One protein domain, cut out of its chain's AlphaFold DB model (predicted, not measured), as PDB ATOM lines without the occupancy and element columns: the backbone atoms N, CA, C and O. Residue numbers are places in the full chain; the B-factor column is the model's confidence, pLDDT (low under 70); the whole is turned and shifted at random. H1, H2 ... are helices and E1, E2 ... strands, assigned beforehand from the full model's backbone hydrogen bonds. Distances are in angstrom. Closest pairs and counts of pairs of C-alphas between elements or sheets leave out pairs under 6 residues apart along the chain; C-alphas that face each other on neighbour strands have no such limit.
ATOM      1  N   PRO A   3     225.261 275.193 296.991       63.50
ATOM      2  CA  PRO A   3     224.520 273.986 297.315       63.50
ATOM      3  C   PRO A   3     223.526 273.687 296.193       63.50
ATOM      4  O   PRO A   3     222.615 274.471 295.945       63.50
ATOM      5  N   ASN A   4     223.675 272.532 295.550       67.19
ATOM      6  CA  ASN A   4     222.698 272.052 294.579       67.19
ATOM      7  C   ASN A   4     221.807 271.000 295.233       67.19
ATOM      8  O   ASN A   4     222.284 270.172 296.013       67.19
ATOM      9  N   THR A   5     220.511 271.060 294.928       73.06
ATOM     10  CA  THR A   5     219.513 270.136 295.471       73.06
ATOM     11  C   THR A   5     218.721 269.533 294.326       73.06
ATOM     12  O   THR A   5     218.116 270.262 293.544       73.06
ATOM     13  N   TYR A   6     218.713 268.207 294.252       72.81
ATOM     14  CA  TYR A   6     217.889 267.454 293.315       72.81
ATOM     15  C   TYR A   6     216.920 266.600 294.112       72.81
ATOM     16  O   TYR A   6     217.314 265.918 295.060       72.81
ATOM     17  N   SER A   7     215.653 266.643 293.718       77.94
ATOM     18  CA  SER A   7     214.601 265.861 294.348       77.94
ATOM     19  C   SER A   7     213.948 264.977 293.301       77.94
ATOM     20  O   SER A   7     213.544 265.456 292.243       77.94
ATOM     21  N   THR A   8     213.843 263.689 293.603       73.81
ATOM     22  CA  THR A   8     213.139 262.714 292.769       73.81
ATOM     23  C   THR A   8     212.104 261.974 293.606       73.81
ATOM     24  O   THR A   8     212.205 261.899 294.834       73.81
ATOM     25  N   THR A   9     211.064 261.475 292.945       73.06
ATOM     26  CA  THR A   9     209.999 260.696 293.574       73.06
ATOM     27  C   THR A   9     209.800 259.417 292.787       73.06
ATOM     28  O   THR A   9     209.420 259.474 291.623       73.06
ATOM     29  N   ASN A  10     210.005 258.276 293.441       70.88
ATOM     30  CA  ASN A  10     209.700 256.963 292.878       70.88
ATOM     31  C   ASN A  10     208.655 256.270 293.755       70.88
ATOM     32  O   ASN A  10     208.677 256.402 294.980       70.88
ATOM     33  N   ALA A  11     207.722 255.546 293.140       72.06
ATOM     34  CA  ALA A  11     206.852 254.634 293.873       72.06
ATOM     35  C   ALA A  11     207.618 253.329 294.123       72.06
ATOM     36  O   ALA A  11     208.246 252.807 293.205       72.06
ATOM     37  N   ASN A  12     207.592 252.814 295.351       74.19
ATOM     38  CA  ASN A  12     208.084 251.463 295.614       74.19
ATOM     39  C   ASN A  12     207.091 250.409 295.083       74.19
ATOM     40  O   ASN A  12     205.962 250.746 294.724       74.19
ATOM     41  N   ASP A  13     207.471 249.129 295.104       79.25
ATOM     42  CA  ASP A  13     206.643 248.007 294.612       79.25
ATOM     43  C   ASP A  13     205.273 247.878 295.311       79.25
ATOM     44  O   ASP A  13     204.387 247.163 294.850       79.25
ATOM     45  N   ARG A  14     205.074 248.590 296.429       80.56
ATOM     46  CA  ARG A  14     203.815 248.673 297.186       80.56
ATOM     47  C   ARG A  14     202.998 249.936 296.868       80.56
ATOM     48  O   ARG A  14     202.036 250.228 297.571       80.56
ATOM     49  N   GLY A  15     203.382 250.706 295.848       75.44
ATOM     50  CA  GLY A  15     202.710 251.940 295.429       75.44
ATOM     51  C   GLY A  15     202.937 253.141 296.354       75.44
ATOM     52  O   GLY A  15     202.332 254.196 296.156       75.44
ATOM     53  N   GLN A  16     203.806 253.022 297.363       82.56
ATOM     54  CA  GLN A  16     204.120 254.118 298.276       82.56
ATOM     55  C   GLN A  16     205.154 255.046 297.636       82.56
ATOM     56  O   GLN A  16     206.220 254.601 297.206       82.56
ATOM     57  N   LYS A  17     204.849 256.347 297.588       79.25
ATOM     58  CA  LYS A  17     205.768 257.368 297.069       79.25
ATOM     59  C   LYS A  17     206.918 257.587 298.048       79.25
ATOM     60  O   LYS A  17     206.691 257.951 299.200       79.25
ATOM     61  N   VAL A  18     208.141 257.390 297.571       78.25
ATOM     62  CA  VAL A  18     209.381 257.675 298.292       78.25
ATOM     63  C   VAL A  18     209.961 258.973 297.748       78.25
ATOM     64  O   VAL A  18     210.219 259.089 296.550       78.25
ATOM     65  N   TYR A  19     210.159 259.943 298.638       80.19
ATOM     66  CA  TYR A  19     210.777 261.226 298.327       80.19
ATOM     67  C   TYR A  19     212.245 261.180 298.730       80.19
ATOM     68  O   TYR A  19     212.561 260.957 299.898       80.19
ATOM     69  N   VAL A  20     213.139 261.402 297.769       79.69
ATOM     70  CA  VAL A  20     214.579 261.483 298.024       79.69
ATOM     71  C   VAL A  20     215.051 262.871 297.624       79.69
ATOM     72  O   VAL A  20     214.872 263.276 296.476       79.69
ATOM     73  N   SER A  21     215.648 263.589 298.575       81.06
ATOM     74  CA  SER A  21     216.339 264.851 298.325       81.06
ATOM     75  C   SER A  21     217.833 264.632 298.504       81.06
ATOM     76  O   SER A  21     218.283 264.202 299.565       81.06
ATOM     77  N   VAL A  22     218.598 264.903 297.450       80.00
ATOM     78  CA  VAL A  22     220.057 264.807 297.458       80.00
ATOM     79  C   VAL A  22     220.621 266.217 297.446       80.00
ATOM     80  O   VAL A  22     220.330 267.002 296.541       80.00
ATOM     81  N   LYS A  23     221.455 266.519 298.443       80.12
ATOM     82  CA  LYS A  23     222.212 267.766 298.526       80.12
ATOM     83  C   LYS A  23     223.692 267.460 298.397       80.12
ATOM     84  O   LYS A  23     224.225 266.661 299.162       80.12
ATOM     85  N   TYR A  24     224.353 268.126 297.463       77.69
ATOM     86  CA  TYR A  24     225.803 268.070 297.338       77.69
ATOM     87  C   TYR A  24     226.379 269.479 297.279       77.69
ATOM     88  O   TYR A  24     225.759 270.426 296.782       77.69
ATOM     89  N   THR A  25     227.580 269.620 297.820       73.50
ATOM     90  CA  THR A  25     228.324 270.874 297.842       73.50
ATOM     91  C   THR A  25     229.504 270.761 296.901       73.50
ATOM     92  O   THR A  25     230.372 269.914 297.096       73.50
ATOM     93  N   LYS A  26     229.542 271.643 295.905       73.56
ATOM     94  CA  LYS A  26     230.708 271.854 295.051       73.56
ATOM     95  C   LYS A  26     231.117 273.323 295.095       73.56
ATOM     96  O   LYS A  26     230.307 274.211 295.390       73.56
ATOM     97  N   ASP A  27     232.387 273.580 294.852       74.56
ATOM     98  CA  ASP A  27     232.979 274.914 294.777       74.56
ATOM     99  C   ASP A  27     233.178 275.391 293.328       74.56
ATOM    100  O   ASP A  27     233.788 276.436 293.118       74.56
ATOM    101  N   PHE A  28     232.633 274.662 292.349       74.31
ATOM    102  CA  PHE A  28     232.719 274.992 290.930       74.31
ATOM    103  C   PHE A  28     231.401 274.802 290.171       74.31
ATOM    104  O   PHE A  28     230.628 273.883 290.454       74.31
ATOM    105  N   ASP A  29     231.174 275.614 289.138       72.38
ATOM    106  CA  ASP A  29     229.986 275.512 288.283       72.38
ATOM    107  C   ASP A  29     230.232 274.627 287.050       72.38
ATOM    108  O   ASP A  29     229.486 273.662 286.866       72.38
ATOM    109  N   THR A  30     231.318 274.858 286.296       73.06
ATOM    110  CA  THR A  30     231.614 274.139 285.031       73.06
ATOM    111  C   THR A  30     232.948 273.383 285.029       73.06
ATOM    112  O   THR A  30     233.032 272.309 284.444       73.06
ATOM    113  N   ALA A  31     233.985 273.901 285.689       75.06
ATOM    114  CA  ALA A  31     235.315 273.286 285.739       75.06
ATOM    115  C   ALA A  31     235.847 273.304 287.171       75.06
ATOM    116  O   ALA A  31     235.662 274.306 287.853       75.06
ATOM    117  N   PHE A  32     236.498 272.223 287.611       77.12
ATOM    118  CA  PHE A  32     237.026 272.102 288.972       77.12
ATOM    119  C   PHE A  32     237.874 273.321 289.367       77.12
ATOM    120  O   PHE A  32     238.795 273.708 288.650       77.12
ATOM    121  N   THR A  33     237.574 273.905 290.530       78.81
ATOM    122  CA  THR A  33     238.348 275.021 291.099       78.81
ATOM    123  C   THR A  33     239.725 274.548 291.579       78.81
ATOM    124  O   THR A  33     240.698 275.305 291.539       78.81
ATOM    125  N   ASN A  34     239.824 273.279 291.988       74.19
ATOM    126  CA  ASN A  34     241.074 272.660 292.399       74.19
ATOM    127  C   ASN A  34     242.025 272.475 291.202       74.19
ATOM    128  O   ASN A  34     241.795 271.644 290.326       74.19
ATOM    129  N   LYS A  35     243.131 273.228 291.206       80.06
ATOM    130  CA  LYS A  35     244.189 273.167 290.181       80.06
ATOM    131  C   LYS A  35     245.114 271.954 290.322       80.06
ATOM    132  O   LYS A  35     245.899 271.689 289.418       80.06
ATOM    133  N   PHE A  36     245.034 271.256 291.449       80.56
ATOM    134  CA  PHE A  36     245.882 270.131 291.831       80.56
ATOM    135  C   PHE A  36     245.098 268.817 291.922       80.56
ATOM    136  O   PHE A  36     245.634 267.833 292.427       80.56
ATOM    137  N   TYR A  37     243.858 268.784 291.420       72.88
ATOM    138  CA  TYR A  37     243.001 267.599 291.412       72.88
ATOM    139  C   TYR A  37     243.743 266.400 290.796       72.88
ATOM    140  O   TYR A  37     244.246 266.502 289.678       72.88
ATOM    141  N   HIS A  38     243.814 265.280 291.529       77.31
ATOM    142  CA  HIS A  38     244.575 264.061 291.172       77.31
ATOM    143  C   HIS A  38     246.113 264.198 291.175       77.31
ATOM    144  O   HIS A  38     246.812 263.335 290.644       77.31
ATOM    145  N   SER A  39     246.666 265.248 291.784       80.94
ATOM    146  CA  SER A  39     248.114 265.406 291.958       80.94
ATOM    147  C   SER A  39     248.556 265.151 293.400       80.94
ATOM    148  O   SER A  39     247.761 265.189 294.335       80.94
ATOM    149  N   HIS A  40     249.862 264.969 293.588       74.31
ATOM    150  CA  HIS A  40     250.490 264.820 294.905       74.31
ATOM    151  C   HIS A  40     250.439 266.090 295.780       74.31
ATOM    152  O   HIS A  40     250.913 266.060 296.912       74.31
ATOM    153  N   LEU A  41     249.915 267.204 295.254       77.62
ATOM    154  CA  LEU A  41     249.808 268.497 295.937       77.62
ATOM    155  C   LEU A  41     248.378 268.811 296.410       77.62
ATOM    156  O   LEU A  41     248.108 269.938 296.816       77.62
ATOM    157  N   ASP A  42     247.458 267.849 296.322       78.50
ATOM    158  CA  ASP A  42     246.072 268.009 296.769       78.50
ATOM    159  C   ASP A  42     245.949 267.802 298.297       78.50
ATOM    160  O   ASP A  42     246.295 266.733 298.798       78.50
ATOM    161  N   ASP A  43     245.468 268.811 299.042       70.69
ATOM    162  CA  ASP A  43     245.285 268.774 300.509       70.69
ATOM    163  C   ASP A  43     243.836 269.139 300.908       70.69
ATOM    164  O   ASP A  43     243.259 270.114 300.422       70.69
ATOM    165  N   MET A  44     243.222 268.354 301.805       66.56
ATOM    166  CA  MET A  44     241.763 268.316 302.045       66.56
ATOM    167  C   MET A  44     241.297 268.866 303.410       66.56
ATOM    168  O   MET A  44     240.103 268.826 303.725       66.56
ATOM    169  N   VAL A  45     242.193 269.394 304.249       70.19
ATOM    170  CA  VAL A  45     241.915 269.615 305.687       70.19
ATOM    171  C   VAL A  45     240.826 270.669 305.977       70.19
ATOM    172  O   VAL A  45     240.007 270.486 306.882       70.19
ATOM    173  N   ALA A  46     240.751 271.759 305.208       66.31
ATOM    174  CA  ALA A  46     239.826 272.862 305.506       66.31
ATOM    175  C   ALA A  46     238.343 272.511 305.253       66.31
ATOM    176  O   ALA A  46     237.467 272.881 306.040       66.31
ATOM    177  N   ALA A  47     238.050 271.769 304.180       68.00
ATOM    178  CA  ALA A  47     236.683 271.375 303.837       68.00
ATOM    179  C   ALA A  47     236.117 270.340 304.824       68.00
ATOM    180  O   ALA A  47     234.943 270.415 305.196       68.00
ATOM    181  N   ALA A  48     236.960 269.419 305.300       73.50
ATOM    182  CA  ALA A  48     236.569 268.382 306.251       73.50
ATOM    183  C   ALA A  48     236.017 268.970 307.562       73.50
ATOM    184  O   ALA A  48     234.972 268.530 308.043       73.50
ATOM    185  N   SER A  49     236.658 270.015 308.097       74.69
ATOM    186  CA  SER A  49     236.222 270.686 309.333       74.69
ATOM    187  C   SER A  49     234.838 271.340 309.194       74.69
ATOM    188  O   SER A  49     233.987 271.216 310.079       74.69
ATOM    189  N   LEU A  50     234.559 271.978 308.051       74.88
ATOM    190  CA  LEU A  50     233.258 272.602 307.791       74.88
ATOM    191  C   LEU A  50     232.134 271.564 307.655       74.88
ATOM    192  O   LEU A  50     231.039 271.770 308.188       74.88
ATOM    193  N   ILE A  51     232.401 270.450 306.968       78.81
ATOM    194  CA  ILE A  51     231.444 269.347 306.814       78.81
ATOM    195  C   ILE A  51     231.168 268.701 308.170       78.81
ATOM    196  O   ILE A  51     230.005 268.547 308.533       78.81
ATOM    197  N   ALA A  52     232.209 268.402 308.951       76.44
ATOM    198  CA  ALA A  52     232.066 267.841 310.291       76.44
ATOM    199  C   ALA A  52     231.225 268.748 311.201       76.44
ATOM    200  O   ALA A  52     230.295 268.277 311.853       76.44
ATOM    201  N   ARG A  53     231.482 270.062 311.186       75.94
ATOM    202  CA  ARG A  53     230.706 271.037 311.966       75.94
ATOM    203  C   ARG A  53     229.250 271.129 311.506       75.94
ATOM    204  O   ARG A  53     228.357 271.249 312.337       75.94
ATOM    205  N   SER A  54     229.000 271.059 310.201       76.19
ATOM    206  CA  SER A  54     227.643 271.102 309.644       76.19
ATOM    207  C   SER A  54     226.857 269.829 309.960       76.19
ATOM    208  O   SER A  54     225.691 269.910 310.337       76.19
ATOM    209  N   LEU A  55     227.499 268.661 309.847       76.62
ATOM    210  CA  LEU A  55     226.911 267.370 310.198       76.62
ATOM    211  C   LEU A  55     226.614 267.297 311.697       76.62
ATOM    212  O   LEU A  55     225.544 266.835 312.069       76.62
ATOM    213  N   TYR A  56     227.517 267.818 312.533       77.25
ATOM    214  CA  TYR A  56     227.295 267.939 313.971       77.25
ATOM    215  C   TYR A  56     226.047 268.774 314.267       77.25
ATOM    216  O   TYR A  56     225.172 268.310 314.978       77.25
ATOM    217  N   ILE A  57     225.905 269.960 313.664       77.31
ATOM    218  CA  ILE A  57     224.719 270.809 313.865       77.31
ATOM    219  C   ILE A  57     223.435 270.129 313.362       77.31
ATOM    220  O   ILE A  57     222.399 270.261 313.997       77.31
ATOM    221  N   LEU A  58     223.486 269.407 312.236       77.62
ATOM    222  CA  LEU A  58     222.312 268.731 311.672       77.62
ATOM    223  C   LEU A  58     221.883 267.501 312.487       77.62
ATOM    224  O   LEU A  58     220.697 267.199 312.556       77.62
ATOM    225  N   ALA A  59     222.850 266.777 313.049       73.50
ATOM    226  CA  ALA A  59     222.612 265.566 313.826       73.50
ATOM    227  C   ALA A  59     222.390 265.844 315.322       73.50
ATOM    228  O   ALA A  59     221.891 264.966 316.019       73.50
ATOM    229  N   SER A  60     222.767 267.031 315.812       69.94
ATOM    230  CA  SER A  60     222.559 267.438 317.201       69.94
ATOM    231  C   SER A  60     221.124 267.917 317.371       69.94
ATOM    232  O   SER A  60     220.757 269.017 316.966       69.94
ATOM    233  N   ASP A  61     220.307 267.081 317.995       67.69
ATOM    234  CA  ASP A  61     218.958 267.411 318.449       67.69
ATOM    235  C   ASP A  61     218.958 268.251 319.739       67.69
ATOM    236  O   ASP A  61     217.896 268.643 320.227       67.69
ATOM    237  N   ASN A  62     220.142 268.561 320.281       60.97
ATOM    238  CA  ASN A  62     220.289 269.217 321.570       60.97
ATOM    239  C   ASN A  62     221.471 270.205 321.618       60.97
ATOM    240  O   ASN A  62     222.470 270.043 320.915       60.97
ATOM    241  N   VAL A  88     231.343 246.814 300.935       78.88
ATOM    242  CA  VAL A  88     230.623 246.890 299.662       78.88
ATOM    243  C   VAL A  88     231.659 246.754 298.556       78.88
ATOM    244  O   VAL A  88     232.660 247.468 298.549       78.88
ATOM    245  N   LEU A  89     231.437 245.805 297.652       78.50
ATOM    246  CA  LEU A  89     232.297 245.596 296.493       78.50
ATOM    247  C   LEU A  89     232.074 246.731 295.486       78.50
ATOM    248  O   LEU A  89     230.934 247.094 295.205       78.50
ATOM    249  N   ALA A  90     233.164 247.275 294.950       81.38
ATOM    250  CA  ALA A  90     233.150 248.389 294.005       81.38
ATOM    251  C   ALA A  90     234.032 248.068 292.791       81.38
ATOM    252  O   ALA A  90     235.017 248.750 292.519       81.38
ATOM    253  N   TYR A  91     233.702 246.985 292.090       84.19
ATOM    254  CA  TYR A  91     234.272 246.669 290.781       84.19
ATOM    255  C   TYR A  91     233.191 246.799 289.703       84.19
ATOM    256  O   TYR A  91     231.997 246.789 290.004       84.19
ATOM    257  N   SER A  92     233.625 246.942 288.450       83.88
ATOM    258  CA  SER A  92     232.737 247.040 287.288       83.88
ATOM    259  C   SER A  92     231.759 245.864 287.230       83.88
ATOM    260  O   SER A  92     232.158 244.706 287.337       83.88
ATOM    261  N   THR A  93     230.480 246.139 286.982       86.62
ATOM    262  CA  THR A  93     229.443 245.105 286.823       86.62
ATOM    263  C   THR A  93     229.661 244.241 285.582       86.62
ATOM    264  O   THR A  93     229.039 243.191 285.431       86.62
ATOM    265  N   ARG A  94     230.580 244.653 284.702       88.44
ATOM    266  CA  ARG A  94     230.989 243.920 283.506       88.44
ATOM    267  C   ARG A  94     232.127 242.934 283.753       88.44
ATOM    268  O   ARG A  94     232.546 242.281 282.806       88.44
ATOM    269  N   LEU A  95     232.643 242.812 284.973       89.06
ATOM    270  CA  LEU A  95     233.684 241.842 285.304       89.06
ATOM    271  C   LEU A  95     233.083 240.597 285.959       89.06
ATOM    272  O   LEU A  95     232.402 240.685 286.979       89.06
ATOM    273  N   THR A  96     233.383 239.429 285.393       91.00
ATOM    274  CA  THR A  96     233.092 238.123 286.001       91.00
ATOM    275  C   THR A  96     234.393 237.371 286.248       91.00
ATOM    276  O   THR A  96     235.320 237.457 285.443       91.00
ATOM    277  N   PHE A  97     234.482 236.658 287.369       90.25
ATOM    278  CA  PHE A  97     235.643 235.841 287.701       90.25
ATOM    279  C   PHE A  97     235.288 234.369 287.570       90.25
ATOM    280  O   PHE A  97     234.478 233.839 288.333       90.25
ATOM    281  N   GLU A  98     235.915 233.701 286.609       94.56
ATOM    282  CA  GLU A  98     235.653 232.304 286.298       94.56
ATOM    283  C   GLU A  98     236.975 231.553 286.198       94.56
ATOM    284  O   GLU A  98     237.875 231.934 285.451       94.56
ATOM    285  N   SER A  99     237.092 230.463 286.958       93.06
ATOM    286  CA  SER A  99     238.225 229.530 286.872       93.06
ATOM    287  C   SER A  99     239.613 230.187 286.959       93.06
ATOM    288  O   SER A  99     240.547 229.748 286.293       93.06
ATOM    289  N   GLY A 100     239.770 231.236 287.773       91.56
ATOM    290  CA  GLY A 100     241.061 231.912 287.956       91.56
ATOM    291  C   GLY A 100     241.304 233.121 287.047       91.56
ATOM    292  O   GLY A 100     242.331 233.778 287.199       91.56
ATOM    293  N   THR A 101     240.374 233.445 286.146       91.00
ATOM    294  CA  THR A 101     240.527 234.523 285.159       91.00
ATOM    295  C   THR A 101     239.361 235.506 285.236       91.00
ATOM    296  O   THR A 101     238.208 235.113 285.413       91.00
ATOM    297  N   TRP A 102     239.656 236.800 285.087       92.38
ATOM    298  CA  TRP A 102     238.643 237.845 284.930       92.38
ATOM    299  C   TRP A 102     238.228 237.969 283.460       92.38
ATOM    300  O   TRP A 102     239.071 238.224 282.601       92.38
ATOM    301  N   ASN A 103     236.933 237.836 283.179       91.56
ATOM    302  CA  ASN A 103     236.345 238.025 281.856       91.56
ATOM    303  C   ASN A 103     235.511 239.311 281.818       91.56
ATOM    304  O   ASN A 103     234.860 239.674 282.800       91.56
ATOM    305  N   VAL A 104     235.502 239.980 280.661       90.75
ATOM    306  CA  VAL A 104     234.712 241.198 280.432       90.75
ATOM    307  C   VAL A 104     233.424 240.848 279.695       90.75
ATOM    308  O   VAL A 104     233.451 240.357 278.566       90.75
ATOM    309  N   LEU A 105     232.289 241.144 280.316       88.44
ATOM    310  CA  LEU A 105     230.965 240.985 279.739       88.44
ATOM    311  C   LEU A 105     230.685 242.087 278.697       88.44
ATOM    312  O   LEU A 105     231.101 243.251 278.859       88.44
ATOM    313  N   PRO A 106     229.967 241.752 277.609       85.38
ATOM    314  CA  PRO A 106     229.544 242.740 276.629       85.38
ATOM    315  C   PRO A 106     228.571 243.752 277.264       85.38
ATOM    316  O   PRO A 106     227.826 243.398 278.181       85.38
ATOM    317  N   PRO A 107     228.546 245.006 276.780       81.75
ATOM    318  CA  PRO A 107     227.550 245.989 277.194       81.75
ATOM    319  C   PRO A 107     226.125 245.463 276.990       81.75
ATOM    320  O   PRO A 107     225.781 244.997 275.901       81.75
ATOM    321  N   ASN A 108     225.281 245.563 278.015       78.25
ATOM    322  CA  ASN A 108     223.858 245.272 277.876       78.25
ATOM    323  C   ASN A 108     223.148 246.488 277.262       78.25
ATOM    324  O   ASN A 108     223.054 247.534 277.895       78.25
ATOM    325  N   SER A 109     222.609 246.350 276.049       69.31
ATOM    326  CA  SER A 109     221.930 247.442 275.333       69.31
ATOM    327  C   SER A 109     220.637 247.928 275.997       69.31
ATOM    328  O   SER A 109     220.180 249.029 275.700       69.31
ATOM    329  N   SER A 110     220.048 247.132 276.895       78.75
ATOM    330  CA  SER A 110     218.867 247.525 277.679       78.75
ATOM    331  C   SER A 110     219.228 248.275 278.968       78.75
ATOM    332  O   SER A 110     218.348 248.851 279.602       78.75
ATOM    333  N   ASP A 111     220.508 248.283 279.352       78.50
ATOM    334  CA  ASP A 111     221.021 249.007 280.512       78.50
ATOM    335  C   ASP A 111     221.939 250.147 280.054       78.50
ATOM    336  O   ASP A 111     223.141 249.983 279.827       78.50
ATOM    337  N   SER A 112     221.352 251.339 279.934       75.06
ATOM    338  CA  SER A 112     222.083 252.539 279.522       75.06
ATOM    339  C   SER A 112     223.235 252.894 280.472       75.06
ATOM    340  O   SER A 112     224.189 253.521 280.019       75.06
ATOM    341  N   MET A 113     223.160 252.525 281.758       72.75
ATOM    342  CA  MET A 113     224.229 252.786 282.730       72.75
ATOM    343  C   MET A 113     225.320 251.717 282.644       72.75
ATOM    344  O   MET A 113     226.503 252.043 282.658       72.75
ATOM    345  N   GLY A 114     224.934 250.454 282.460       70.12
ATOM    346  CA  GLY A 114     225.863 249.349 282.221       70.12
ATOM    347  C   GLY A 114     226.665 249.501 280.925       70.12
ATOM    348  O   GLY A 114     227.807 249.052 280.846       70.12
ATOM    349  N   SER A 115     226.124 250.192 279.914       69.19
ATOM    350  CA  SER A 115     226.854 250.471 278.670       69.19
ATOM    351  C   SER A 115     228.020 251.454 278.826       69.19
ATOM    352  O   SER A 115     228.894 251.481 277.957       69.19
ATOM    353  N   VAL A 116     228.045 252.254 279.895       78.31
ATOM    354  CA  VAL A 116     229.116 253.224 280.196       78.31
ATOM    355  C   VAL A 116     229.936 252.825 281.424       78.31
ATOM    356  O   VAL A 116     230.733 253.623 281.912       78.31
ATOM    357  N   ASP A 117     229.757 251.598 281.918       83.19
ATOM    358  CA  ASP A 117     230.474 251.094 283.085       83.19
ATOM    359  C   ASP A 117     231.975 250.905 282.766       83.19
ATOM    360  O   ASP A 117     232.318 250.121 281.864       83.19
TER     361      ASP A 117
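This is residues 3 to 62 and 88 to 117 of the 152 residues of an uncharacterized protein of Citrus unshiu (UniProt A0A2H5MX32). The model is an open arrangement of two pieces: a long, narrow hairpin of two strands, E1 and E2, from whose far end a loop leads to helix H1, and a small second hairpin, E3 and E4, with loose stretches before and after it. H1 runs back past the end of E2 with most of its residues standing free, and the small hairpin is set well away from the long one. The printed part has 90 residues, with one named helix and four named strands in the order E1, E2, H1, E3, E4, and each hairpin is an antiparallel sheet of two strands. The class is mixed, helices and strands, but under half of the residues are in named elements. The whole is extended, with a radius of gyration of the C-alphas of 20.1 A and spans of 52 by 48 by 29 A.

Strand E1, residues 3 to 11, begins with C-alpha 3 at (224.520, 273.986, 297.315) and is 26.4 A long. Strand E2, residues 17 to 26, is 28.9 A long and is the longest strand by residues. Helix H1, residues 45 to 59, is 21.3 A long, with C-alpha 45 at (241.915, 269.615, 305.687). Strand E3, residues 95 to 98, and strand E4, residues 101 to 104, are short; E4 ends with C-alpha 104 at (234.712, 241.198, 280.432). Residues 105 to 117 have no named element.

E1 and E2 form a hairpin with a tight link of 5 residues, antiparallel, at 161 degrees between their directions. C-alphas 11 and 17 face each other at 4.3 A, and C-alphas 3 and 25 at 4.9 A. N 18 and O 10, at 2.8 A, and N 4 and O 24, at 3.2 A, are within hydrogen-bond range. E1 and H1 are apart. In H1, 9 of 11 O i to N i+4 pairs are within hydrogen-bond range. E3 and E4 form a hairpin with a tight link of 2 residues, antiparallel, at 145 degrees, and N 103 and O 96 are 2.8 A from each other, within hydrogen-bond range. E3 and E4 are each apart from E1 and E2, and E4 is apart from H1.

The two C-alphas farthest apart, those of Asn 62 and Ser 99, are 55.7 A from each other. Residues 63 to 87 are not printed, and C-alphas 62 and 88 are 32.9 A apart across this cut. The link from E2 to H1, 18 residues, is long; within it, residues 28 to 33 and 35 to 41 stand free. The mean pLDDT of the printed part is 77.8, with 10 residues under 70, among them residues 3 to 4 and 60 to 62.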